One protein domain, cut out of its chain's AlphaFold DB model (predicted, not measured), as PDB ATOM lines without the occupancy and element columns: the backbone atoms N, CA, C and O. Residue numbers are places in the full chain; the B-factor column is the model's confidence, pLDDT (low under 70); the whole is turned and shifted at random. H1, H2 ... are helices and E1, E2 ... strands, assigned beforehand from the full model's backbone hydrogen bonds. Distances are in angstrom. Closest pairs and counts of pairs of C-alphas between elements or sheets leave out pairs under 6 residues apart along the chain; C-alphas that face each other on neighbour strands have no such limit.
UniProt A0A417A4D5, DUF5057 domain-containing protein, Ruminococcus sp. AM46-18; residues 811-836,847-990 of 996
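This is residues 811 to 836 and 847 to 990 of the 996 residues of the protein "DUF5057 domain-containing protein" of Ruminococcus sp. AM46-18 (UniProt A0A417A4D5). Two strongly twisted sheets lie face to face as a sandwich, two sheets packed as layers, with the long hairpin E9 and E10 running lengthwise through the larger one. That sheet, branched, holds E2, E4, E5, E7, E9 and E10 and is mixed; the smaller has the order E1, E3, E8, E6, all antiparallel, and the tiny helix H1 only grazes both. The printed part has 170 residues, with one named helix and ten named strands in the order E1 to E5, H1, E6 to E10. The class is mostly strand, though under half of the printed residues, 80 of 170, are in named elements. The whole is compact, with a radius of gyration of the C-alphas of 17.0 A, yet elongated, spanning 60 by 36 by 28 A.

E1, residues 811 to 815, begins with C-alpha 811 at (-37.374, -23.504, -49.708). E2 is residues 827 to 830, E3 residues 851 to 858, 23.2 A long, and E4 residues 874 to 887, 25.6 A from end to end, bending by 147 degrees at residue 884. E5 is residues 901 to 903, H1 905 to 908, E6 910 to 913, E7 928 to 930 and E8 934 to 940. E9, residues 960 to 972, measures 38.1 A, and E10, residues 975 to 989, 45.9 A, ending with C-alpha 989 at (-30.995, -41.267, -29.226).

In the larger sheet, E9 and E10 form an antiparallel hairpin at 166 degrees, with N 966 and O 981 2.9 A apart. E2 is parallel to E10, with N 828 and O 986 at 2.8 A. E4 has E9 on one side, with N 878 and O 965 at 2.9 A, and E5 and E7 on the other. E4 and E5 are a hairpin, with N 881 and O 902 at 2.9 A; between the antiparallel neighbours E4 and E7, N 877 and O 928 are within hydrogen-bond range at 2.9 A. In the smaller sheet, N 813 and O 856 of E1 and E3 are 3.2 A apart, N 853 and O 938 of E3 and E8 3.0 A, and N 912 and O 937 of E6 and E8 2.8 A. Between the sheets, the closest C-alphas of E1 and E10 are those of Asn 813 and Ala 983, 5.3 A. H1 is too short for an O i to N i+4 pair; its 1 O i to N i+3 pair is within hydrogen-bond range.

The C-alphas of Asn 836 and Tyr 973 are the two farthest apart, 63.3 A. Residues 837 to 846 are not printed, and C-alphas 836 and 847 are 13.5 A apart across this cut. The long links are E1 to E2, E3 to E4, E4 to E5, E6 to E7 and E8 to E9. Mean pLDDT of the printed part is 79.9; 30 residues are under 70, among them 831 to 836 and 863 to 874.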
ATOM      1  N   ASP A 811     -36.702 -22.563 -50.622       82.81
ATOM      2  CA  ASP A 811     -37.374 -23.504 -49.708       82.81
ATOM      3  C   ASP A 811     -36.456 -24.708 -49.446       82.81
ATOM      4  O   ASP A 811     -36.161 -25.486 -50.355       82.81
ATOM      5  N   VAL A 812     -36.015 -24.880 -48.198       88.50
ATOM      6  CA  VAL A 812     -35.174 -26.006 -47.766       88.50
ATOM      7  C   VAL A 812     -35.825 -26.748 -46.605       88.50
ATOM      8  O   VAL A 812     -36.255 -26.144 -45.623       88.50
ATOM      9  N   ASN A 813     -35.908 -28.079 -46.695       90.00
ATOM     10  CA  ASN A 813     -36.419 -28.919 -45.609       90.00
ATOM     11  C   ASN A 813     -35.695 -30.268 -45.561       90.00
ATOM     12  O   ASN A 813     -35.319 -30.821 -46.588       90.00
ATOM     13  N   PHE A 814     -35.580 -30.853 -44.369       92.31
ATOM     14  CA  PHE A 814     -35.235 -32.271 -44.247       92.31
ATOM     15  C   PHE A 814     -36.425 -33.150 -44.637       92.31
ATOM     16  O   PHE A 814     -37.576 -32.815 -44.333       92.31
ATOM     17  N   VAL A 815     -36.152 -34.277 -45.293       90.19
ATOM     18  CA  VAL A 815     -37.157 -35.232 -45.780       90.19
ATOM     19  C   VAL A 815     -36.794 -36.662 -45.387       90.19
ATOM     20  O   VAL A 815     -35.628 -36.983 -45.175       90.19
ATOM     21  N   LYS A 816     -37.799 -37.540 -45.297       86.56
ATOM     22  CA  LYS A 816     -37.609 -38.908 -44.778       86.56
ATOM     23  C   LYS A 816     -36.703 -39.796 -45.642       86.56
ATOM     24  O   LYS A 816     -36.034 -40.680 -45.108       86.56
ATOM     25  N   SER A 817     -36.695 -39.596 -46.959       86.12
ATOM     26  CA  SER A 817     -36.009 -40.470 -47.920       86.12
ATOM     27  C   SER A 817     -35.586 -39.726 -49.186       86.12
ATOM     28  O   SER A 817     -36.162 -38.693 -49.520       86.12
ATOM     29  N   LEU A 818     -34.632 -40.293 -49.933       84.75
ATOM     30  CA  LEU A 818     -34.202 -39.798 -51.245       84.75
ATOM     31  C   LEU A 818     -35.263 -40.084 -52.323       84.75
ATOM     32  O   LEU A 818     -35.150 -41.043 -53.084       84.75
ATOM     33  N   ASN A 819     -36.326 -39.282 -52.360       76.00
ATOM     34  CA  ASN A 819     -37.373 -39.360 -53.375       76.00
ATOM     35  C   ASN A 819     -37.950 -37.976 -53.722       76.00
ATOM     36  O   ASN A 819     -37.543 -36.955 -53.164       76.00
ATOM     37  N   SER A 820     -38.891 -37.944 -54.671       59.31
ATOM     38  CA  SER A 820     -39.587 -36.725 -55.103       59.31
ATOM     39  C   SER A 820     -40.687 -36.256 -54.138       59.31
ATOM     40  O   SER A 820     -41.166 -35.128 -54.255       59.31
ATOM     41  N   THR A 821     -41.103 -37.095 -53.184       55.91
ATOM     42  CA  THR A 821     -42.183 -36.778 -52.238       55.91
ATOM     43  C   THR A 821     -41.649 -36.032 -51.015       55.91
ATOM     44  O   THR A 821     -40.799 -36.529 -50.284       55.91
ATOM     45  N   ASN A 822     -42.186 -34.842 -50.745       60.28
ATOM     46  CA  ASN A 822     -41.671 -33.918 -49.724       60.28
ATOM     47  C   ASN A 822     -42.166 -34.222 -48.293       60.28
ATOM     48  O   ASN A 822     -42.561 -33.299 -47.573       60.28
ATOM     49  N   GLU A 823     -42.191 -35.489 -47.858       77.00
ATOM     50  CA  GLU A 823     -42.539 -35.805 -46.465       77.00
ATOM     51  C   GLU A 823     -41.463 -35.262 -45.519       77.00
ATOM     52  O   GLU A 823     -40.402 -35.866 -45.339       77.00
ATOM     53  N   LYS A 824     -41.753 -34.099 -44.925       85.62
ATOM     54  CA  LYS A 824     -40.833 -33.396 -44.033       85.62
ATOM     55  C   LYS A 824     -40.490 -34.260 -42.825       85.62
ATOM     56  O   LYS A 824     -41.373 -34.811 -42.164       85.62
ATOM     57  N   GLU A 825     -39.211 -34.301 -42.489       88.88
ATOM     58  CA  GLU A 825     -38.697 -34.976 -41.308       88.88
ATOM     59  C   GLU A 825     -38.152 -33.944 -40.319       88.88
ATOM     60  O   GLU A 825     -37.340 -33.094 -40.670       88.88
ATOM     61  N   LYS A 826     -38.623 -33.997 -39.068       89.88
ATOM     62  CA  LYS A 826     -38.155 -33.100 -37.996       89.88
ATOM     63  C   LYS A 826     -37.208 -33.779 -37.014       89.88
ATOM     64  O   LYS A 826     -36.447 -33.093 -36.338       89.88
ATOM     65  N   VAL A 827     -37.277 -35.105 -36.913       87.56
ATOM     66  CA  VAL A 827     -36.527 -35.901 -35.942       87.56
ATOM     67  C   VAL A 827     -36.019 -37.157 -36.633       87.56
ATOM     68  O   VAL A 827     -36.828 -37.904 -37.175       87.56
ATOM     69  N   ARG A 828     -34.710 -37.406 -36.553       87.69
ATOM     70  CA  ARG A 828     -34.068 -38.659 -36.960       87.69
ATOM     71  C   ARG A 828     -33.551 -39.371 -35.715       87.69
ATOM     72  O   ARG A 828     -32.770 -38.814 -34.940       87.69
ATOM     73  N   TYR A 829     -33.987 -40.609 -35.519       82.88
ATOM     74  CA  TYR A 829     -33.529 -41.431 -34.402       82.88
ATOM     75  C   TYR A 829     -32.249 -42.193 -34.761       82.88
ATOM     76  O   TYR A 829     -32.150 -42.751 -35.852       82.88
ATOM     77  N   TYR A 830     -31.302 -42.256 -33.824       77.06
ATOM     78  CA  TYR A 830     -30.073 -43.053 -33.924       77.06
ATOM     79  C   TYR A 830     -29.927 -43.966 -32.699       77.06
ATOM     80  O   TYR A 830     -30.502 -43.695 -31.645       77.06
ATOM     81  N   VAL A 831     -29.188 -45.067 -32.813       69.88
ATOM     82  CA  VAL A 831     -29.044 -46.058 -31.732       69.88
ATOM     83  C   VAL A 831     -27.598 -46.066 -31.279       69.88
ATOM     84  O   VAL A 831     -26.796 -46.629 -31.984       69.88
ATOM     85  N   THR A 832     -27.235 -45.523 -30.121       62.88
ATOM     86  CA  THR A 832     -25.829 -45.572 -29.664       62.88
ATOM     87  C   THR A 832     -25.326 -46.998 -29.462       62.88
ATOM     88  O   THR A 832     -26.114 -47.872 -29.085       62.88
ATOM     89  N   ASN A 833     -24.012 -47.202 -29.549       56.97
ATOM     90  CA  ASN A 833     -23.369 -48.420 -29.055       56.97
ATOM     91  C   ASN A 833     -23.679 -48.643 -27.562       56.97
ATOM     92  O   ASN A 833     -23.012 -48.106 -26.678       56.97
ATOM     93  N   GLN A 834     -24.695 -49.451 -27.247       52.56
ATOM     94  CA  GLN A 834     -24.818 -50.003 -25.904       52.56
ATOM     95  C   GLN A 834     -23.816 -51.153 -25.777       52.56
ATOM     96  O   GLN A 834     -23.827 -52.056 -26.617       52.56
ATOM     97  N   PRO A 835     -22.948 -51.170 -24.750       46.00
ATOM     98  CA  PRO A 835     -22.124 -52.336 -24.494       46.00
ATOM     99  C   PRO A 835     -23.051 -53.508 -24.160       46.00
ATOM    100  O   PRO A 835     -23.718 -53.507 -23.125       46.00
ATOM    101  N   ASN A 836     -23.104 -54.507 -25.044       39.22
ATOM    102  CA  ASN A 836     -23.804 -55.755 -24.769       39.22
ATOM    103  C   ASN A 836     -23.241 -56.367 -23.481       39.22
ATOM    104  O   ASN A 836     -22.075 -56.769 -23.414       39.22
ATOM    105  N   THR A 847     -18.539 -50.461 -35.767       44.50
ATOM    106  CA  THR A 847     -17.858 -49.330 -35.110       44.50
ATOM    107  C   THR A 847     -18.018 -47.984 -35.819       44.50
ATOM    108  O   THR A 847     -17.425 -47.015 -35.372       44.50
ATOM    109  N   ASN A 848     -18.826 -47.875 -36.873       51.62
ATOM    110  CA  ASN A 848     -19.022 -46.630 -37.612       51.62
ATOM    111  C   ASN A 848     -20.516 -46.431 -37.868       51.62
ATOM    112  O   ASN A 848     -21.025 -46.860 -38.898       51.62
ATOM    113  N   GLN A 849     -21.229 -45.797 -36.939       65.75
ATOM    114  CA  GLN A 849     -22.618 -45.438 -37.201       65.75
ATOM    115  C   GLN A 849     -22.666 -44.263 -38.164       65.75
ATOM    116  O   GLN A 849     -22.376 -43.119 -37.817       65.75
ATOM    117  N   GLU A 850     -22.985 -44.586 -39.406       77.31
ATOM    118  CA  GLU A 850     -23.282 -43.624 -40.447       77.31
ATOM    119  C   GLU A 850     -24.733 -43.166 -40.272       77.31
ATOM    120  O   GLU A 850     -25.635 -43.990 -40.110       77.31
ATOM    121  N   ILE A 851     -24.971 -41.853 -40.280       86.31
ATOM    122  CA  ILE A 851     -26.335 -41.317 -40.343       86.31
ATOM    123  C   ILE A 851     -26.586 -40.815 -41.757       86.31
ATOM    124  O   ILE A 851     -25.963 -39.845 -42.195       86.31
ATOM    125  N   ASP A 852     -27.535 -41.461 -42.428       89.56
ATOM    126  CA  ASP A 852     -28.086 -40.998 -43.695       89.56
ATOM    127  C   ASP A 852     -29.167 -39.949 -43.435       89.56
ATOM    128  O   ASP A 852     -30.163 -40.209 -42.751       89.56
ATOM    129  N   LEU A 853     -28.970 -38.761 -43.998       93.56
ATOM    130  CA  LEU A 853     -29.924 -37.662 -43.965       93.56
ATOM    131  C   LEU A 853     -30.261 -37.231 -45.386       93.56
ATOM    132  O   LEU A 853     -29.438 -37.314 -46.297       93.56
ATOM    133  N   TYR A 854     -31.478 -36.731 -45.555       93.81
ATOM    134  CA  TYR A 854     -31.960 -36.241 -46.837       93.81
ATOM    135  C   TYR A 854     -32.575 -34.865 -46.650       93.81
ATOM    136  O   TYR A 854     -33.295 -34.619 -45.680       93.81
ATOM    137  N   PHE A 855     -32.313 -33.969 -47.588       93.00
ATOM    138  CA  PHE A 855     -32.937 -32.657 -47.628       93.00
ATOM    139  C   PHE A 855     -33.390 -32.343 -49.044       93.00
ATOM    140  O   PHE A 855     -32.771 -32.768 -50.015       93.00
ATOM    141  N   ASN A 856     -34.487 -31.609 -49.162       89.25
ATOM    142  CA  ASN A 856     -34.915 -31.041 -50.423       89.25
ATOM    143  C   ASN A 856     -34.528 -29.566 -50.485       89.25
ATOM    144  O   ASN A 856     -34.508 -28.868 -49.467       89.25
ATOM    145  N   VAL A 857     -34.228 -29.104 -51.694       86.00
ATOM    146  CA  VAL A 857     -34.011 -27.691 -51.985       86.00
ATOM    147  C   VAL A 857     -34.860 -27.315 -53.179       86.00
ATOM    148  O   VAL A 857     -34.845 -27.995 -54.207       86.00
ATOM    149  N   LYS A 858     -35.617 -26.231 -53.029       79.81
ATOM    150  CA  LYS A 858     -36.356 -25.608 -54.115       79.81
ATOM    151  C   LYS A 858     -36.134 -24.106 -54.085       79.81
ATOM    152  O   LYS A 858     -36.737 -23.404 -53.279       79.81
ATOM    153  N   ASP A 859     -35.294 -23.615 -54.977       77.62
ATOM    154  CA  ASP A 859     -35.250 -22.203 -55.304       77.62
ATOM    155  C   ASP A 859     -36.467 -21.856 -56.169       77.62
ATOM    156  O   ASP A 859     -36.673 -22.448 -57.225       77.62
ATOM    157  N   TYR A 860     -37.310 -20.940 -55.698       73.31
ATOM    158  CA  TYR A 860     -38.514 -20.500 -56.401       73.31
ATOM    159  C   TYR A 860     -38.371 -19.092 -56.980       73.31
ATOM    160  O   TYR A 860     -39.398 -18.468 -57.254       73.31
ATOM    161  N   ASN A 861     -37.143 -18.591 -57.156       72.62
ATOM    162  CA  ASN A 861     -36.873 -17.293 -57.766       72.62
ATOM    163  C   ASN A 861     -37.712 -17.070 -59.034       72.62
ATOM    164  O   ASN A 861     -37.709 -17.870 -59.966       72.62
ATOM    165  N   MET A 862     -38.455 -15.962 -59.036       72.12
ATOM    166  CA  MET A 862     -39.316 -15.507 -60.132       72.12
ATOM    167  C   MET A 862     -38.723 -14.218 -60.714       72.12
ATOM    168  O   MET A 862     -39.335 -13.149 -60.651       72.12
ATOM    169  N   VAL A 863     -37.471 -14.304 -61.174       63.53
ATOM    170  CA  VAL A 863     -36.688 -13.157 -61.652       63.53
ATOM    171  C   VAL A 863     -36.722 -13.049 -63.175       63.53
ATOM    172  O   VAL A 863     -36.757 -14.050 -63.878       63.53
ATOM    173  N   ASN A 864     -36.721 -11.803 -63.646       56.16
ATOM    174  CA  ASN A 864     -36.904 -11.403 -65.045       56.16
ATOM    175  C   ASN A 864     -35.636 -11.624 -65.903       56.16
ATOM    176  O   ASN A 864     -35.713 -11.938 -67.084       56.16
ATOM    177  N   MET A 865     -34.442 -11.452 -65.333       49.88
ATOM    178  CA  MET A 865     -33.253 -11.231 -66.153       49.88
ATOM    179  C   MET A 865     -32.502 -12.511 -66.513       49.88
ATOM    180  O   MET A 865     -31.848 -13.114 -65.666       49.88
ATOM    181  N   ASP A 866     -32.512 -12.792 -67.814       49.62
ATOM    182  CA  ASP A 866     -31.672 -13.756 -68.524       49.62
ATOM    183  C   ASP A 866     -32.175 -15.204 -68.436       49.62
ATOM    184  O   ASP A 866     -31.520 -16.095 -67.888       49.62
ATOM    185  N   LEU A 867     -33.335 -15.437 -69.065       49.41
ATOM    186  CA  LEU A 867     -33.876 -16.764 -69.392       49.41
ATOM    187  C   LEU A 867     -32.841 -17.672 -70.088       49.41
ATOM    188  O   LEU A 867     -32.969 -18.896 -70.058       49.41
ATOM    189  N   ASN A 868     -31.794 -17.074 -70.666       41.56
ATOM    190  CA  ASN A 868     -30.704 -17.740 -71.359       41.56
ATOM    191  C   ASN A 868     -29.340 -17.710 -70.663       41.56
ATOM    192  O   ASN A 868     -28.394 -18.346 -71.158       41.56
ATOM    193  N   SER A 869     -29.197 -17.054 -69.506       42.34
ATOM    194  CA  SER A 869     -28.164 -17.536 -68.600       42.34
ATOM    195  C   SER A 869     -28.525 -19.003 -68.406       42.34
ATOM    196  O   SER A 869     -29.670 -19.333 -68.090       42.34
ATOM    197  N   LYS A 870     -27.610 -19.921 -68.746       40.44
ATOM    198  CA  LYS A 870     -27.785 -21.332 -68.390       40.44
ATOM    199  C   LYS A 870     -28.380 -21.362 -66.989       40.44
ATOM    200  O   LYS A 870     -28.008 -20.502 -66.197       40.44
ATOM    201  N   LYS A 871     -29.266 -22.319 -66.711       45.78
ATOM    202  CA  LYS A 871     -29.765 -22.680 -65.375       45.78
ATOM    203  C   LYS A 871     -28.631 -22.969 -64.365       45.78
ATOM    204  O   LYS A 871     -28.639 -23.973 -63.675       45.78
ATOM    205  N   ASP A 872     -27.648 -22.102 -64.239       44.56
ATOM    206  CA  ASP A 872     -26.738 -21.988 -63.136       44.56
ATOM    207  C   ASP A 872     -27.526 -21.171 -62.105       44.56
ATOM    208  O   ASP A 872     -27.160 -20.050 -61.753       44.56
ATOM    209  N   GLN A 873     -28.657 -21.727 -61.641       55.16
ATOM    210  CA  GLN A 873     -29.127 -21.415 -60.298       55.16
ATOM    211  C   GLN A 873     -27.914 -21.648 -59.413       55.16
ATOM    212  O   GLN A 873     -27.519 -22.789 -59.187       55.16
ATOM    213  N   ASN A 874     -27.248 -20.574 -59.001       69.38
ATOM    214  CA  ASN A 874     -26.012 -20.690 -58.251       69.38
ATOM    215  C   ASN A 874     -26.392 -20.868 -56.785       69.38
ATOM    216  O   ASN A 874     -26.295 -19.950 -55.966       69.38
ATOM    217  N   MET A 875     -26.934 -22.052 -56.507       86.25
ATOM    218  CA  MET A 875     -27.252 -22.497 -55.171       86.25
ATOM    219  C   MET A 875     -26.012 -23.119 -54.558       86.25
ATOM    220  O   MET A 875     -25.414 -24.044 -55.112       86.25
ATOM    221  N   THR A 876     -25.659 -22.649 -53.373       92.56
ATOM    222  CA  THR A 876     -24.618 -23.265 -52.567       92.56
ATOM    223  C   THR A 876     -25.189 -23.868 -51.300       92.56
ATOM    224  O   THR A 876     -26.113 -23.317 -50.698       92.56
ATOM    225  N   VAL A 877     -24.641 -25.015 -50.896       94.81
ATOM    226  CA  VAL A 877     -25.038 -25.703 -49.666       94.81
ATOM    227  C   VAL A 877     -23.877 -25.804 -48.697       94.81
ATOM    228  O   VAL A 877     -22.795 -26.279 -49.047       94.81
ATOM    229  N   ASP A 878     -24.166 -25.435 -47.453       95.00
ATOM    230  CA  ASP A 878     -23.334 -25.710 -46.294       95.00
ATOM    231  C   ASP A 878     -24.094 -26.576 -45.287       95.00
ATOM    232  O   ASP A 878     -25.237 -26.298 -44.909       95.00
ATOM    233  N   LEU A 879     -23.433 -27.630 -44.823       95.81
ATOM    234  CA  LEU A 879     -23.940 -28.550 -43.817       95.81
ATOM    235  C   LEU A 879     -23.288 -28.233 -42.474       95.81
ATOM    236  O   LEU A 879     -22.073 -28.055 -42.393       95.81
ATOM    237  N   TYR A 880     -24.073 -28.213 -41.400       94.06
ATOM    238  CA  TYR A 880     -23.567 -27.942 -40.056       94.06
ATOM    239  C   TYR A 880     -24.138 -28.895 -39.010       94.06
ATOM    240  O   TYR A 880     -25.264 -29.370 -39.129       94.06
ATOM    241  N   ILE A 881     -23.390 -29.120 -37.931       92.25
ATOM    242  CA  ILE A 881     -23.853 -29.855 -36.748       92.25
ATOM    243  C   ILE A 881     -23.588 -29.062 -35.472       92.25
ATOM    244  O   ILE A 881     -22.546 -28.420 -35.326       92.25
ATOM    245  N   GLN A 882     -24.530 -29.107 -34.533       90.69
ATOM    246  CA  GLN A 882     -24.406 -28.443 -33.240       90.69
ATOM    247  C   GLN A 882     -23.278 -29.054 -32.394       90.69
ATOM    248  O   GLN A 882     -23.281 -30.243 -32.071       90.69
ATOM    249  N   SER A 883     -22.329 -28.224 -31.959       86.88
ATOM    250  CA  SER A 883     -21.166 -28.670 -31.190       86.88
ATOM    251  C   SER A 883     -20.616 -27.570 -30.290       86.88
ATOM    252  O   SER A 883     -20.414 -26.445 -30.737       86.88
ATOM    253  N   ASP A 884     -20.287 -27.907 -29.040       82.69
ATOM    254  CA  ASP A 884     -19.729 -26.957 -28.066       82.69
ATOM    255  C   ASP A 884     -18.326 -26.450 -28.446       82.69
ATOM    256  O   ASP A 884     -17.916 -25.361 -28.021       82.69
ATOM    257  N   ASN A 885     -17.630 -27.216 -29.296       82.81
ATOM    258  CA  ASN A 885     -16.327 -26.896 -29.886       82.81
ATOM    259  C   ASN A 885     -16.442 -26.117 -31.210       82.81
ATOM    260  O   ASN A 885     -15.430 -25.847 -31.852       82.81
ATOM    261  N   GLY A 886     -17.663 -25.794 -31.643       85.31
ATOM    262  CA  GLY A 886     -17.930 -25.047 -32.867       85.31
ATOM    263  C   GLY A 886     -17.799 -23.529 -32.720       85.31
ATOM    264  O   GLY A 886     -17.407 -23.002 -31.677       85.31
ATOM    265  N   GLN A 887     -18.193 -22.822 -33.775       89.69
ATOM    266  CA  GLN A 887     -18.262 -21.360 -33.828       89.69
ATOM    267  C   GLN A 887     -19.711 -20.883 -33.955       89.69
ATOM    268  O   GLN A 887     -20.567 -21.620 -34.440       89.69
ATOM    269  N   VAL A 888     -19.984 -19.658 -33.507       89.50
ATOM    270  CA  VAL A 888     -21.256 -18.976 -33.789       89.50
ATOM    271  C   VAL A 888     -21.126 -18.315 -35.158       89.50
ATOM    272  O   VAL A 888     -20.087 -17.723 -35.444       89.50
ATOM    273  N   LEU A 889     -22.144 -18.450 -36.002       87.31
ATOM    274  CA  LEU A 889     -22.168 -17.853 -37.337       87.31
ATOM    275  C   LEU A 889     -22.895 -16.503 -37.293       87.31
ATOM    276  O   LEU A 889     -23.967 -16.400 -36.694       87.31
ATOM    277  N   ASP A 890     -22.314 -15.482 -37.927       80.50
ATOM    278  CA  ASP A 890     -22.834 -14.105 -37.908       80.50
ATOM    279  C   ASP A 890     -24.127 -13.933 -38.728       80.50
ATOM    280  O   ASP A 890     -24.931 -13.046 -38.442       80.50
ATOM    281  N   ASP A 891     -24.346 -14.788 -39.728       79.38
ATOM    282  CA  ASP A 891     -25.474 -14.763 -40.668       79.38
ATOM    283  C   ASP A 891     -26.551 -15.820 -40.362       79.38
ATOM    284  O   ASP A 891     -27.422 -16.108 -41.187       79.38
ATOM    285  N   ALA A 892     -26.505 -16.412 -39.166       81.06
ATOM    286  CA  ALA A 892     -27.465 -17.423 -38.747       81.06
ATOM    287  C   ALA A 892     -28.832 -16.812 -38.370       81.06
ATOM    288  O   ALA A 892     -28.899 -15.698 -37.836       81.06
ATOM    289  N   PRO A 893     -29.943 -17.548 -38.568       82.31
ATOM    290  CA  PRO A 893     -31.266 -17.119 -38.126       82.31
ATOM    291  C   PRO A 893     -31.295 -16.872 -36.612       82.31
ATOM    292  O   PRO A 893     -30.520 -17.446 -35.847       82.31
ATOM    293  N   ASN A 894     -32.239 -16.047 -36.144       79.88
ATOM    294  CA  ASN A 894     -32.337 -15.671 -34.725       79.88
ATOM    295  C   ASN A 894     -32.398 -16.881 -33.769       79.88
ATOM    296  O   ASN A 894     -31.888 -16.807 -32.652       79.88
ATOM    297  N   GLU A 895     -32.980 -17.994 -34.214       79.50
ATOM    298  CA  GLU A 895     -33.067 -19.259 -33.469       79.50
ATOM    299  C   GLU A 895     -31.689 -19.893 -33.193       79.50
ATOM    300  O   GLU A 895     -31.522 -20.639 -32.233       79.50
ATOM    301  N   MET A 896     -30.685 -19.545 -34.001       83.25
ATOM    302  CA  MET A 896     -29.299 -20.004 -33.915       83.25
ATOM    303  C   MET A 896     -28.335 -18.961 -33.345       83.25
ATOM    304  O   MET A 896     -27.141 -19.234 -33.256       83.25
ATOM    305  N   LYS A 897     -28.812 -17.780 -32.936       77.69
ATOM    306  CA  LYS A 897     -27.984 -16.589 -32.663       77.69
ATOM    307  C   LYS A 897     -26.873 -16.763 -31.607       77.69
ATOM    308  O   LYS A 897     -26.020 -15.897 -31.478       77.69
ATOM    309  N   ASN A 898     -26.860 -17.868 -30.860       84.31
ATOM    310  CA  ASN A 898     -25.784 -18.247 -29.933       84.31
ATOM    311  C   ASN A 898     -25.431 -19.746 -29.996       84.31
ATOM    312  O   ASN A 898     -24.796 -20.279 -29.084       84.31
ATOM    313  N   VAL A 899     -25.888 -20.456 -31.027       87.44
ATOM    314  CA  VAL A 899     -25.629 -21.884 -31.195       87.44
ATOM    315  C   VAL A 899     -24.266 -22.042 -31.852       87.44
ATOM    316  O   VAL A 899     -24.023 -21.518 -32.936       87.44
ATOM    317  N   LYS A 900     -23.369 -22.774 -31.193       89.75
ATOM    318  CA  LYS A 900     -22.088 -23.150 -31.784       89.75
ATOM    319  C   LYS A 900     -22.271 -24.336 -32.723       89.75
ATOM    320  O   LYS A 900     -22.885 -25.343 -32.354       89.75
ATOM    321  N   VAL A 901     -21.713 -24.225 -33.921       91.94
ATOM    322  CA  VAL A 901     -21.799 -25.254 -34.958       91.94
ATOM    323  C   VAL A 901     -20.438 -25.555 -35.584       91.94
ATOM    324  O   VAL A 901     -19.549 -24.702 -35.625       91.94
ATOM    325  N   LEU A 902     -20.272 -26.786 -36.064       92.06
ATOM    326  CA  LEU A 902     -19.152 -27.222 -36.903       92.06
ATOM    327  C   LEU A 902     -19.652 -27.436 -38.333       92.06
ATOM    328  O   LEU A 902     -20.726 -28.003 -38.516       92.06
ATOM    329  N   ASN A 903     -18.876 -26.999 -39.326       92.62
ATOM    330  CA  ASN A 903     -19.153 -27.281 -40.736       92.62
ATOM    331  C   ASN A 903     -18.842 -28.760 -41.041       92.62
ATOM    332  O   ASN A 903     -17.815 -29.289 -40.608       92.62
ATOM    333  N   LEU A 904     -19.754 -29.427 -41.747       92.88
ATOM    334  CA  LEU A 904     -19.703 -30.847 -42.090       92.88
ATOM    335  C   LEU A 904     -19.250 -31.118 -43.532       92.88
ATOM    336  O   LEU A 904     -19.037 -32.280 -43.869       92.88
ATOM    337  N   ASN A 905     -19.079 -30.102 -44.377       94.00
ATOM    338  CA  ASN A 905     -18.853 -30.268 -45.815       94.00
ATOM    339  C   ASN A 905     -17.659 -31.184 -46.125       94.00
ATOM    340  O   ASN A 905     -17.799 -32.154 -46.865       94.00
ATOM    341  N   GLU A 906     -16.510 -30.946 -45.485       90.00
ATOM    342  CA  GLU A 906     -15.292 -31.765 -45.640       90.00
ATOM    343  C   GLU A 906     -15.443 -33.198 -45.098       90.00
ATOM    344  O   GLU A 906     -14.758 -34.124 -45.542       90.00
ATOM    345  N   ALA A 907     -16.334 -33.402 -44.121       86.94
ATOM    346  CA  ALA A 907     -16.626 -34.726 -43.580       86.94
ATOM    347  C   ALA A 907     -17.565 -35.527 -44.494       86.94
ATOM    348  O   ALA A 907     -17.418 -36.743 -44.584       86.94
ATOM    349  N   VAL A 908     -18.497 -34.844 -45.161       91.44
ATOM    350  CA  VAL A 908     -19.506 -35.426 -46.055       91.44
ATOM    351  C   VAL A 908     -18.947 -35.685 -47.458       91.44
ATOM    352  O   VAL A 908     -19.184 -36.754 -48.008       91.44
ATOM    353  N   LYS A 909     -18.160 -34.748 -48.008       90.19
ATOM    354  CA  LYS A 909     -17.488 -34.769 -49.329       90.19
ATOM    355  C   LYS A 909     -18.376 -34.803 -50.574       90.19
ATOM    356  O   LYS A 909     -17.983 -34.217 -51.581       90.19
ATOM    357  N   GLU A 910     -19.536 -35.446 -50.519       94.25
ATOM    358  CA  GLU A 910     -20.441 -35.591 -51.660       94.25
ATOM    359  C   GLU A 910     -21.924 -35.549 -51.264       94.25
ATOM    360  O   GLU A 910     -22.307 -35.978 -50.173       94.25
ATOM    361  N   LEU A 911     -22.763 -35.040 -52.170       94.69
ATOM    362  CA  LEU A 911     -24.224 -35.109 -52.083       94.69
ATOM    363  C   LEU A 911     -24.769 -36.002 -53.200       94.69
ATOM    364  O   LEU A 911     -24.358 -35.882 -54.352       94.69
ATOM    365  N   ILE A 912     -25.742 -36.855 -52.887       92.50
ATOM    366  CA  ILE A 912     -26.357 -37.782 -53.845       92.50
ATOM    367  C   ILE A 912     -27.705 -37.209 -54.313       92.50
ATOM    368  O   ILE A 912     -28.628 -37.146 -53.498       92.50
ATOM    369  N   PRO A 913     -27.863 -36.804 -55.586       89.06
ATOM    370  CA  PRO A 913     -29.134 -36.301 -56.106       89.06
ATOM    371  C   PRO A 913     -30.147 -37.427 -56.363       89.06
ATOM    372  O   PRO A 913     -29.805 -38.512 -56.842       89.06
ATOM    373  N   TYR A 914     -31.429 -37.161 -56.109       84.06
ATOM    374  CA  TYR A 914     -32.506 -38.061 -56.518       84.06
ATOM    375  C   TYR A 914     -32.616 -38.128 -58.052       84.06
ATOM    376  O   TYR A 914     -32.510 -37.112 -58.740       84.06
ATOM    377  N   GLY A 915     -32.816 -39.339 -58.589       76.12
ATOM    378  CA  GLY A 915     -32.963 -39.598 -60.028       76.12
ATOM    379  C   GLY A 915     -31.655 -39.616 -60.831       76.12
ATOM    380  O   GLY A 915     -31.692 -39.921 -62.018       76.12
ATOM    381  N   ASN A 916     -30.512 -39.322 -60.203       79.06
ATOM    382  CA  ASN A 916     -29.197 -39.328 -60.846       79.06
ATOM    383  C   ASN A 916     -28.108 -39.835 -59.882       79.06
ATOM    384  O   ASN A 916     -27.077 -39.192 -59.691       79.06
ATOM    385  N   GLN A 917     -28.353 -40.975 -59.224       82.69
ATOM    386  CA  GLN A 917     -27.446 -41.487 -58.187       82.69
ATOM    387  C   GLN A 917     -26.037 -41.824 -58.707       82.69
ATOM    388  O   GLN A 917     -25.100 -41.858 -57.914       82.69
ATOM    389  N   ASP A 918     -25.877 -42.033 -60.017       82.19
ATOM    390  CA  ASP A 918     -24.591 -42.346 -60.649       82.19
ATOM    391  C   ASP A 918     -23.671 -41.118 -60.818       82.19
ATOM    392  O   ASP A 918     -22.495 -41.281 -61.144       82.19
ATOM    393  N   ASN A 919     -24.170 -39.897 -60.583       84.44
ATOM    394  CA  ASN A 919     -23.400 -38.652 -60.690       84.44
ATOM    395  C   ASN A 919     -23.547 -37.792 -59.414       84.44
ATOM    396  O   ASN A 919     -24.337 -36.841 -59.402       84.44
ATOM    397  N   PRO A 920     -22.815 -38.105 -58.325       89.81
ATOM    398  CA  PRO A 920     -22.860 -37.322 -57.092       89.81
ATOM    399  C   PRO A 920     -22.262 -35.915 -57.265       89.81
ATOM    400  O   PRO A 920     -21.380 -35.674 -58.092       89.81
ATOM    401  N   ILE A 921     -22.734 -34.971 -56.449       90.75
ATOM    402  CA  ILE A 921     -22.207 -33.606 -56.386       90.75
ATOM    403  C   ILE A 921     -21.016 -33.584 -55.436       90.75
ATOM    404  O   ILE A 921     -21.173 -33.680 -54.220       90.75
ATOM    405  N   GLU A 922     -19.827 -33.413 -56.001       92.88
ATOM    406  CA  GLU A 922     -18.584 -33.298 -55.242       92.88
ATOM    407  C   GLU A 922     -18.395 -31.901 -54.636       92.88
ATOM    408  O   GLU A 922     -18.742 -30.875 -55.236       92.88
ATOM    409  N   LEU A 923     -17.771 -31.860 -53.459       92.88
ATOM    410  CA  LEU A 923     -17.370 -30.624 -52.800       92.88
ATOM    411  C   LEU A 923     -16.328 -29.850 -53.625       92.88
ATOM    412  O   LEU A 923     -15.290 -30.395 -54.003       92.88
ATOM    413  N   LYS A 924     -16.552 -28.549 -53.852       89.69
ATOM    414  CA  LYS A 924     -15.610 -27.665 -54.561       89.69
ATOM    415  C   LYS A 924     -15.358 -26.409 -53.735       89.69
ATOM    416  O   LYS A 924     -16.291 -25.749 -53.306       89.69
ATOM    417  N   ASN A 925     -14.092 -26.058 -53.504       86.69
ATOM    418  CA  ASN A 925     -13.711 -24.880 -52.705       86.69
ATOM    419  C   ASN A 925     -14.387 -24.815 -51.315       86.69
ATOM    420  O   ASN A 925     -14.691 -23.731 -50.824       86.69
ATOM    421  N   GLY A 926     -14.625 -25.971 -50.685       88.44
ATOM    422  CA  GLY A 926     -15.238 -26.064 -49.356       88.44
ATOM    423  C   GLY A 926     -16.764 -25.917 -49.322       88.44
ATOM    424  O   GLY A 926     -17.324 -25.930 -48.228       88.44
ATOM    425  N   VAL A 927     -17.443 -25.821 -50.473       90.62
ATOM    426  CA  VAL A 927     -18.905 -25.650 -50.572       90.62
ATOM    427  C   VAL A 927     -19.488 -26.569 -51.657       90.62
ATOM    428  O   VAL A 927     -18.811 -26.914 -52.629       90.62
ATOM    429  N   PHE A 928     -20.734 -27.017 -51.495       93.88
ATOM    430  CA  PHE A 928     -21.434 -27.782 -52.532       93.88
ATOM    431  C   PHE A 928     -22.174 -26.838 -53.478       93.88
ATOM    432  O   PHE A 928     -22.880 -25.951 -53.010       93.88
ATOM    433  N   TYR A 929     -22.049 -27.056 -54.786       90.88
ATOM    434  CA  TYR A 929     -22.755 -26.283 -55.812       90.88
ATOM    435  C   TYR A 929     -23.878 -27.130 -56.400       90.88
ATOM    436  O   TYR A 929     -23.616 -28.190 -56.972       90.88
ATOM    437  N   LEU A 930     -25.115 -26.669 -56.250       86.38
ATOM    438  CA  LEU A 930     -26.287 -27.306 -56.837       86.38
ATOM    439  C   LEU A 930     -26.645 -26.592 -58.139       86.38
ATOM    440  O   LEU A 930     -26.506 -25.378 -58.224       86.38
ATOM    441  N   SER A 931     -27.102 -27.351 -59.133       70.75
ATOM    442  CA  SER A 931     -27.545 -26.827 -60.437       70.75
ATOM    443  C   SER A 931     -29.055 -26.938 -60.650       70.75
ATOM    444  O   SER A 931     -29.573 -26.334 -61.579       70.75
ATOM    445  N   ASP A 932     -29.766 -27.673 -59.790       73.00
ATOM    446  CA  ASP A 932     -31.185 -27.965 -59.967       73.00
ATOM    447  C   ASP A 932     -31.925 -28.008 -58.625       73.00
ATOM    448  O   ASP A 932     -31.368 -28.353 -57.581       73.00
ATOM    449  N   ASN A 933     -33.229 -27.750 -58.673       78.94
ATOM    450  CA  ASN A 933     -34.142 -28.081 -57.585       78.94
ATOM    451  C   ASN A 933     -34.300 -29.599 -57.466       78.94
ATOM    452  O   ASN A 933     -34.888 -30.234 -58.342       78.94
ATOM    453  N   ASN A 934     -33.809 -30.187 -56.374       82.62
ATOM    454  CA  ASN A 934     -33.834 -31.633 -56.172       82.62
ATOM    455  C   ASN A 934     -33.851 -32.012 -54.677       82.62
ATOM    456  O   ASN A 934     -33.719 -31.171 -53.782       82.62
ATOM    457  N   THR A 935     -34.013 -33.306 -54.410       87.62
ATOM    458  CA  THR A 935     -33.722 -33.930 -53.120       87.62
ATOM    459  C   THR A 935     -32.299 -34.477 -53.141       87.62
ATOM    460  O   THR A 935     -31.911 -35.180 -54.076       87.62
ATOM    461  N   TYR A 936     -31.546 -34.194 -52.084       92.44
ATOM    462  CA  TYR A 936     -30.162 -34.605 -51.912       92.44
ATOM    463  C   TYR A 936     -30.005 -35.453 -50.656       92.44
ATOM    464  O   TYR A 936     -30.500 -35.107 -49.582       92.44
ATOM    465  N   GLY A 937     -29.307 -36.574 -50.799       93.56
ATOM    466  CA  GLY A 937     -28.863 -37.409 -49.693       93.56
ATOM    467  C   GLY A 937     -27.425 -37.096 -49.322       93.56
ATOM    468  O   GLY A 937     -26.596 -36.845 -50.192       93.56
ATOM    469  N   PHE A 938     -27.123 -37.141 -48.032       94.94
ATOM    470  CA  PHE A 938     -25.757 -37.073 -47.543       94.94
ATOM    471  C   PHE A 938     -25.577 -37.956 -46.318       94.94
ATOM    472  O   PHE A 938     -26.528 -38.264 -45.595       94.94
ATOM    473  N   LYS A 939     -24.328 -38.346 -46.085       91.56
ATOM    474  CA  LYS A 939     -23.964 -39.278 -45.028       91.56
ATOM    475  C   LYS A 939     -22.981 -38.632 -44.066       91.56
ATOM    476  O   LYS A 939     -21.921 -38.159 -44.470       91.56
ATOM    477  N   ILE A 940     -23.317 -38.636 -42.779       88.62
ATOM    478  CA  ILE A 940     -22.393 -38.240 -41.713       88.62
ATOM    479  C   ILE A 940     -21.672 -39.502 -41.244       88.62
ATOM    480  O   ILE A 940     -22.258 -40.326 -40.543       88.62
ATOM    481  N   THR A 941     -20.411 -39.666 -41.644       82.31
ATOM    482  CA  THR A 941     -19.576 -40.797 -41.224       82.31
ATOM    483  C   THR A 941     -18.875 -40.510 -39.895       82.31
ATOM    484  O   THR A 941     -18.531 -39.363 -39.593       82.31
ATOM    485  N   ASP A 942     -18.641 -41.571 -39.114       76.06
ATOM    486  CA  ASP A 942     -17.904 -41.518 -37.842       76.06
ATOM    487  C   ASP A 942     -18.522 -40.544 -36.816       76.06
ATOM    488  O   ASP A 942     -17.846 -39.709 -36.209       76.06
ATOM    489  N   ILE A 943     -19.854 -40.602 -36.660       76.50
ATOM    490  CA  ILE A 943     -20.588 -39.604 -35.870       76.50
ATOM    491  C   ILE A 943     -20.281 -39.673 -34.362       76.50
ATOM    492  O   ILE A 943     -20.257 -38.639 -33.687       76.50
ATOM    493  N   GLU A 944     -20.020 -40.881 -33.847       71.25
ATOM    494  CA  GLU A 944     -19.609 -41.130 -32.459       71.25
ATOM    495  C   GLU A 944     -18.108 -40.855 -32.263       71.25
ATOM    496  O   GLU A 944     -17.750 -40.134 -31.337       71.25
ATOM    497  N   GLY A 945     -17.222 -41.329 -33.154       68.94
ATOM    498  CA  GLY A 945     -15.767 -41.151 -33.010       68.94
ATOM    499  C   GLY A 945     -15.293 -39.700 -33.138       68.94
ATOM    500  O   GLY A 945     -14.256 -39.329 -32.588       68.94
ATOM    501  N   LYS A 946     -16.087 -38.838 -33.781       72.31
ATOM    502  CA  LYS A 946     -15.874 -37.380 -33.806       72.31
ATOM    503  C   LYS A 946     -16.572 -36.628 -32.665       72.31
ATOM    504  O   LYS A 946     -16.550 -35.396 -32.651       72.31
ATOM    505  N   HIS A 947     -17.173 -37.347 -31.713       74.56
ATOM    506  CA  HIS A 947     -17.843 -36.818 -30.520       74.56
ATOM    507  C   HIS A 947     -18.926 -35.763 -30.823       74.56
ATOM    508  O   HIS A 947     -19.181 -34.865 -30.020       74.56
ATOM    509  N   TYR A 948     -19.600 -35.841 -31.979       79.38
ATOM    510  CA  TYR A 948     -20.617 -34.845 -32.345       79.38
ATOM    511  C   TYR A 948     -21.854 -34.897 -31.438       79.38
ATOM    512  O   TYR A 948     -22.516 -33.881 -31.200       79.38
ATOM    513  N   LEU A 949     -22.162 -36.088 -30.924       81.50
ATOM    514  CA  LEU A 949     -23.351 -36.377 -30.124       81.50
ATOM    515  C   LEU A 949     -23.073 -36.368 -28.615       81.50
ATOM    516  O   LEU A 949     -24.001 -36.577 -27.841       81.50
ATOM    517  N   GLU A 950     -21.835 -36.113 -28.192       77.69
ATOM    518  CA  GLU A 950     -21.422 -36.145 -26.786       77.69
ATOM    519  C   GLU A 950     -21.299 -34.731 -26.198       77.69
ATOM    520  O   GLU A 950     -20.939 -33.767 -26.879       77.69
ATOM    521  N   ASN A 951     -21.635 -34.608 -24.919       74.69
ATOM    522  CA  ASN A 951     -21.338 -33.460 -24.078       74.69
ATOM    523  C   ASN A 951     -19.856 -33.502 -23.652       74.69
ATOM    524  O   ASN A 951     -19.243 -34.571 -23.655       74.69
ATOM    525  N   PRO A 952     -19.272 -32.380 -23.188       73.62
ATOM    526  CA  PRO A 952     -17.884 -32.347 -22.712       73.62
ATOM    527  C   PRO A 952     -17.575 -33.306 -21.548       73.62
ATOM    528  O   PRO A 952     -16.409 -33.581 -21.277       73.62
ATOM    529  N   ASP A 953     -18.602 -33.792 -20.845       76.12
ATOM    530  CA  ASP A 953     -18.497 -34.766 -19.755       76.12
ATOM    531  C   ASP A 953     -18.582 -36.237 -20.220       76.12
ATOM    532  O   ASP A 953     -18.525 -37.142 -19.385       76.12
ATOM    533  N   GLY A 954     -18.701 -36.482 -21.532       71.00
ATOM    534  CA  GLY A 954     -18.808 -37.811 -22.143       71.00
ATOM    535  C   GLY A 954     -20.218 -38.414 -22.130       71.00
ATOM    536  O   GLY A 954     -20.396 -39.553 -22.555       71.00
ATOM    537  N   SER A 955     -21.234 -37.693 -21.641       75.88
ATOM    538  CA  SER A 955     -22.637 -38.116 -21.761       75.88
ATOM    539  C   SER A 955     -23.209 -37.781 -23.142       75.88
ATOM    540  O   SER A 955     -22.822 -36.789 -23.753       75.88
ATOM    541  N   PHE A 956     -24.162 -38.566 -23.653       75.94
ATOM    542  CA  PHE A 956     -24.822 -38.235 -24.920       75.94
ATOM    543  C   PHE A 956     -25.800 -37.064 -24.764       75.94
ATOM    544  O   PHE A 956     -26.554 -36.971 -23.791       75.94
ATOM    545  N   LYS A 957     -25.822 -36.179 -25.762       76.62
ATOM    546  CA  LYS A 957     -26.794 -35.091 -25.883       76.62
ATOM    547  C   LYS A 957     -28.198 -35.681 -26.017       76.62
ATOM    548  O   LYS A 957     -28.445 -36.526 -26.872       76.62
ATOM    549  N   ALA A 958     -29.148 -35.173 -25.230       75.81
ATOM    550  CA  ALA A 958     -30.556 -35.571 -25.336       75.81
ATOM    551  C   ALA A 958     -31.157 -35.246 -26.719       75.81
ATOM    552  O   ALA A 958     -32.087 -35.902 -27.186       75.81
ATOM    553  N   THR A 959     -30.650 -34.204 -27.375       81.94
ATOM    554  CA  THR A 959     -30.956 -33.856 -28.764       81.94
ATOM    555  C   THR A 959     -29.757 -33.111 -29.342       81.94
ATOM    556  O   THR A 959     -29.218 -32.218 -28.687       81.94
ATOM    557  N   CYS A 960     -29.335 -33.467 -30.553       88.31
ATOM    558  CA  CYS A 960     -28.299 -32.755 -31.302       88.31
ATOM    559  C   CYS A 960     -28.876 -32.308 -32.645       88.31
ATOM    560  O   CYS A 960     -29.481 -33.118 -33.336       88.31
ATOM    561  N   LYS A 961     -28.723 -31.038 -33.026       92.25
ATOM    562  CA  LYS A 961     -29.278 -30.537 -34.289       92.25
ATOM    563  C   LYS A 961     -28.261 -30.595 -35.424       92.25
ATOM    564  O   LYS A 961     -27.115 -30.174 -35.257       92.25
ATOM    565  N   VAL A 962     -28.718 -31.056 -36.584       93.38
ATOM    566  CA  VAL A 962     -28.033 -30.892 -37.872       93.38
ATOM    567  C   VAL A 962     -28.774 -29.833 -38.670       93.38
ATOM    568  O   VAL A 962     -30.002 -29.752 -38.620       93.38
ATOM    569  N   TYR A 963     -28.019 -29.017 -39.390       94.69
ATOM    570  CA  TYR A 963     -28.526 -27.895 -40.150       94.69
ATOM    571  C   TYR A 963     -28.041 -27.944 -41.589       94.69
ATOM    572  O   TYR A 963     -26.903 -28.327 -41.858       94.69
ATOM    573  N   VAL A 964     -28.907 -27.506 -42.493       94.94
ATOM    574  CA  VAL A 964     -28.573 -27.241 -43.892       94.94
ATOM    575  C   VAL A 964     -28.797 -25.758 -44.121       94.94
ATOM    576  O   VAL A 964     -29.882 -25.258 -43.825       94.94
ATOM    577  N   LYS A 965     -27.783 -25.077 -44.642       94.44
ATOM    578  CA  LYS A 965     -27.875 -23.720 -45.170       94.44
ATOM    579  C   LYS A 965     -27.841 -23.803 -46.686       94.44
ATOM    580  O   LYS A 965     -26.916 -24.391 -47.238       94.44
ATOM    581  N   VAL A 966     -28.814 -23.186 -47.337       92.44
ATOM    582  CA  VAL A 966     -28.830 -22.996 -48.787       92.44
ATOM    583  C   VAL A 966     -28.721 -21.507 -49.061       92.44
ATOM    584  O   VAL A 966     -29.506 -20.732 -48.517       92.44
ATOM    585  N   THR A 967     -27.773 -21.107 -49.901       89.94
ATOM    586  CA  THR A 967     -27.676 -19.735 -50.410       89.94
ATOM    587  C   THR A 967     -28.018 -19.754 -51.888       89.94
ATOM    588  O   THR A 967     -27.347 -20.454 -52.637       89.94
ATOM    589  N   SER A 968     -29.037 -19.009 -52.307       85.00
ATOM    590  CA  SER A 968     -29.312 -18.776 -53.726       85.00
ATOM    591  C   SER A 968     -28.724 -17.432 -54.142       85.00
ATOM    592  O   SER A 968     -28.753 -16.470 -53.374       85.00
ATOM    593  N   THR A 969     -28.165 -17.371 -55.348       80.06
ATOM    594  CA  THR A 969     -27.654 -16.140 -55.952       80.06
ATOM    595  C   THR A 969     -28.334 -15.927 -57.291       80.06
ATOM    596  O   THR A 969     -28.240 -16.781 -58.170       80.06
ATOM    597  N   VAL A 970     -28.967 -14.768 -57.460       71.81
ATOM    598  CA  VAL A 970     -29.568 -14.339 -58.729       71.81
ATOM    599  C   VAL A 970     -29.002 -12.998 -59.159       71.81
ATOM    600  O   VAL A 970     -28.741 -12.127 -58.327       71.81
ATOM    601  N   ASN A 971     -28.825 -12.806 -60.463       66.12
ATOM    602  CA  ASN A 971     -28.393 -11.523 -60.994       66.12
ATOM    603  C   ASN A 971     -29.608 -10.607 -61.209       66.12
ATOM    604  O   ASN A 971     -30.485 -10.888 -62.020       66.12
ATOM    605  N   LEU A 972     -29.666  -9.500 -60.471       59.78
ATOM    606  CA  LEU A 972     -30.695  -8.474 -60.588       59.78
ATOM    607  C   LEU A 972     -30.044  -7.135 -60.917       59.78
ATOM    608  O   LEU A 972     -29.264  -6.586 -60.138       59.78
ATOM    609  N   TYR A 973     -30.399  -6.578 -62.071       58.72
ATOM    610  CA  TYR A 973     -29.865  -5.318 -62.583       58.72
ATOM    611  C   TYR A 973     -28.324  -5.276 -62.688       58.72
ATOM    612  O   TYR A 973     -27.687  -4.302 -62.264       58.72
ATOM    613  N   GLY A 974     -27.707  -6.362 -63.174       58.56
ATOM    614  CA  GLY A 974     -26.255  -6.483 -63.317       58.56
ATOM    615  C   GLY A 974     -25.523  -6.650 -61.983       58.56
ATOM    616  O   GLY A 974     -24.303  -6.491 -61.927       58.56
ATOM    617  N   LYS A 975     -26.253  -6.931 -60.897       63.88
ATOM    618  CA  LYS A 975     -25.713  -7.156 -59.555       63.88
ATOM    619  C   LYS A 975     -26.192  -8.488 -59.012       63.88
ATOM    620  O   LYS A 975     -27.380  -8.785 -59.059       63.88
ATOM    621  N   ASP A 976     -25.281  -9.234 -58.412       74.12
ATOM    622  CA  ASP A 976     -25.644 -10.456 -57.709       74.12
ATOM    623  C   ASP A 976     -26.366 -10.102 -56.406       74.12
ATOM    624  O   ASP A 976     -25.880  -9.316 -55.585       74.12
ATOM    625  N   VAL A 977     -27.553 -10.672 -56.238       73.38
ATOM    626  CA  VAL A 977     -28.361 -10.598 -55.027       73.38
ATOM    627  C   VAL A 977     -28.448 -12.001 -54.458       73.38
ATOM    628  O   VAL A 977     -28.827 -12.940 -55.157       73.38
ATOM    629  N   THR A 978     -28.083 -12.136 -53.187       81.62
ATOM    630  CA  THR A 978     -28.107 -13.412 -52.483       81.62
ATOM    631  C   THR A 978     -29.262 -13.475 -51.498       81.62
ATOM    632  O   THR A 978     -29.552 -12.510 -50.789       81.62
ATOM    633  N   SER A 979     -29.898 -14.638 -51.436       81.25
ATOM    634  CA  SER A 979     -30.895 -15.009 -50.435       81.25
ATOM    635  C   SER A 979     -30.439 -16.285 -49.730       81.25
ATOM    636  O   SER A 979     -29.617 -17.046 -50.249       81.25
ATOM    637  N   THR A 980     -30.870 -16.510 -48.490       87.94
ATOM    638  CA  THR A 980     -30.365 -17.633 -47.688       87.94
ATOM    639  C   THR A 980     -31.469 -18.235 -46.851       87.94
ATOM    640  O   THR A 980     -32.212 -17.531 -46.174       87.94
ATOM    641  N   SER A 981     -31.532 -19.561 -46.826       89.81
ATOM    642  CA  SER A 981     -32.495 -20.290 -46.007       89.81
ATOM    643  C   SER A 981     -31.853 -21.444 -45.264       89.81
ATOM    644  O   SER A 981     -30.829 -21.995 -45.670       89.81
ATOM    645  N   TRP A 982     -32.465 -21.783 -44.134       92.38
ATOM    646  CA  TRP A 982     -31.943 -22.752 -43.184       92.38
ATOM    647  C   TRP A 982     -33.005 -23.794 -42.850       92.38
ATOM    648  O   TRP A 982     -34.148 -23.449 -42.552       92.38
ATOM    649  N   ALA A 983     -32.607 -25.063 -42.819       92.88
ATOM    650  CA  ALA A 983     -33.399 -26.156 -42.264       92.88
ATOM    651  C   ALA A 983     -32.666 -26.802 -41.090       92.88
ATOM    652  O   ALA A 983     -31.437 -26.780 -41.022       92.88
ATOM    653  N   SER A 984     -33.422 -27.414 -40.177       93.38
ATOM    654  CA  SER A 984     -32.865 -28.180 -39.059       93.38
ATOM    655  C   SER A 984     -33.565 -29.520 -38.885       93.38
ATOM    656  O   SER A 984     -34.770 -29.621 -39.127       93.38
ATOM    657  N   ILE A 985     -32.818 -30.518 -38.422       93.44
ATOM    658  CA  ILE A 985     -33.340 -31.807 -37.966       93.44
ATOM    659  C   ILE A 985     -32.740 -32.156 -36.607       93.44
ATOM    660  O   ILE A 985     -31.551 -31.946 -36.359       93.44
ATOM    661  N   ASP A 986     -33.578 -32.685 -35.721       91.62
ATOM    662  CA  ASP A 986     -33.163 -33.179 -34.414       91.62
ATOM    663  C   ASP A 986     -32.665 -34.624 -34.534       91.62
ATOM    664  O   ASP A 986     -33.428 -35.525 -34.875       91.62
ATOM    665  N   LEU A 987     -31.407 -34.867 -34.185       89.00
ATOM    666  CA  LEU A 987     -30.884 -36.202 -33.924       89.00
ATOM    667  C   LEU A 987     -31.194 -36.577 -32.476       89.00
ATOM    668  O   LEU A 987     -30.747 -35.897 -31.543       89.00
ATOM    669  N   LYS A 988     -31.953 -37.658 -32.282       86.06
ATOM    670  CA  LYS A 988     -32.310 -38.170 -30.951       86.06
ATOM    671  C   LYS A 988     -31.873 -39.612 -30.772       86.06
ATOM    672  O   LYS A 988     -32.095 -40.454 -31.638       86.06
ATOM    673  N   GLN A 989     -31.291 -39.898 -29.615       76.62
ATOM    674  CA  GLN A 989     -30.995 -41.267 -29.226       76.62
ATOM    675  C   GLN A 989     -32.316 -42.024 -29.052       76.62
ATOM    676  O   GLN A 989     -33.196 -41.588 -28.312       76.62
ATOM    677  N   ARG A 990     -32.452 -43.159 -29.733       70.12
ATOM    678  CA  ARG A 990     -33.614 -44.041 -29.642       70.12
ATOM    679  C   ARG A 990     -33.654 -44.687 -28.258       70.12
ATOM    680  O   ARG A 990     -32.717 -45.399 -27.893       70.12
TER     681      ARG A 990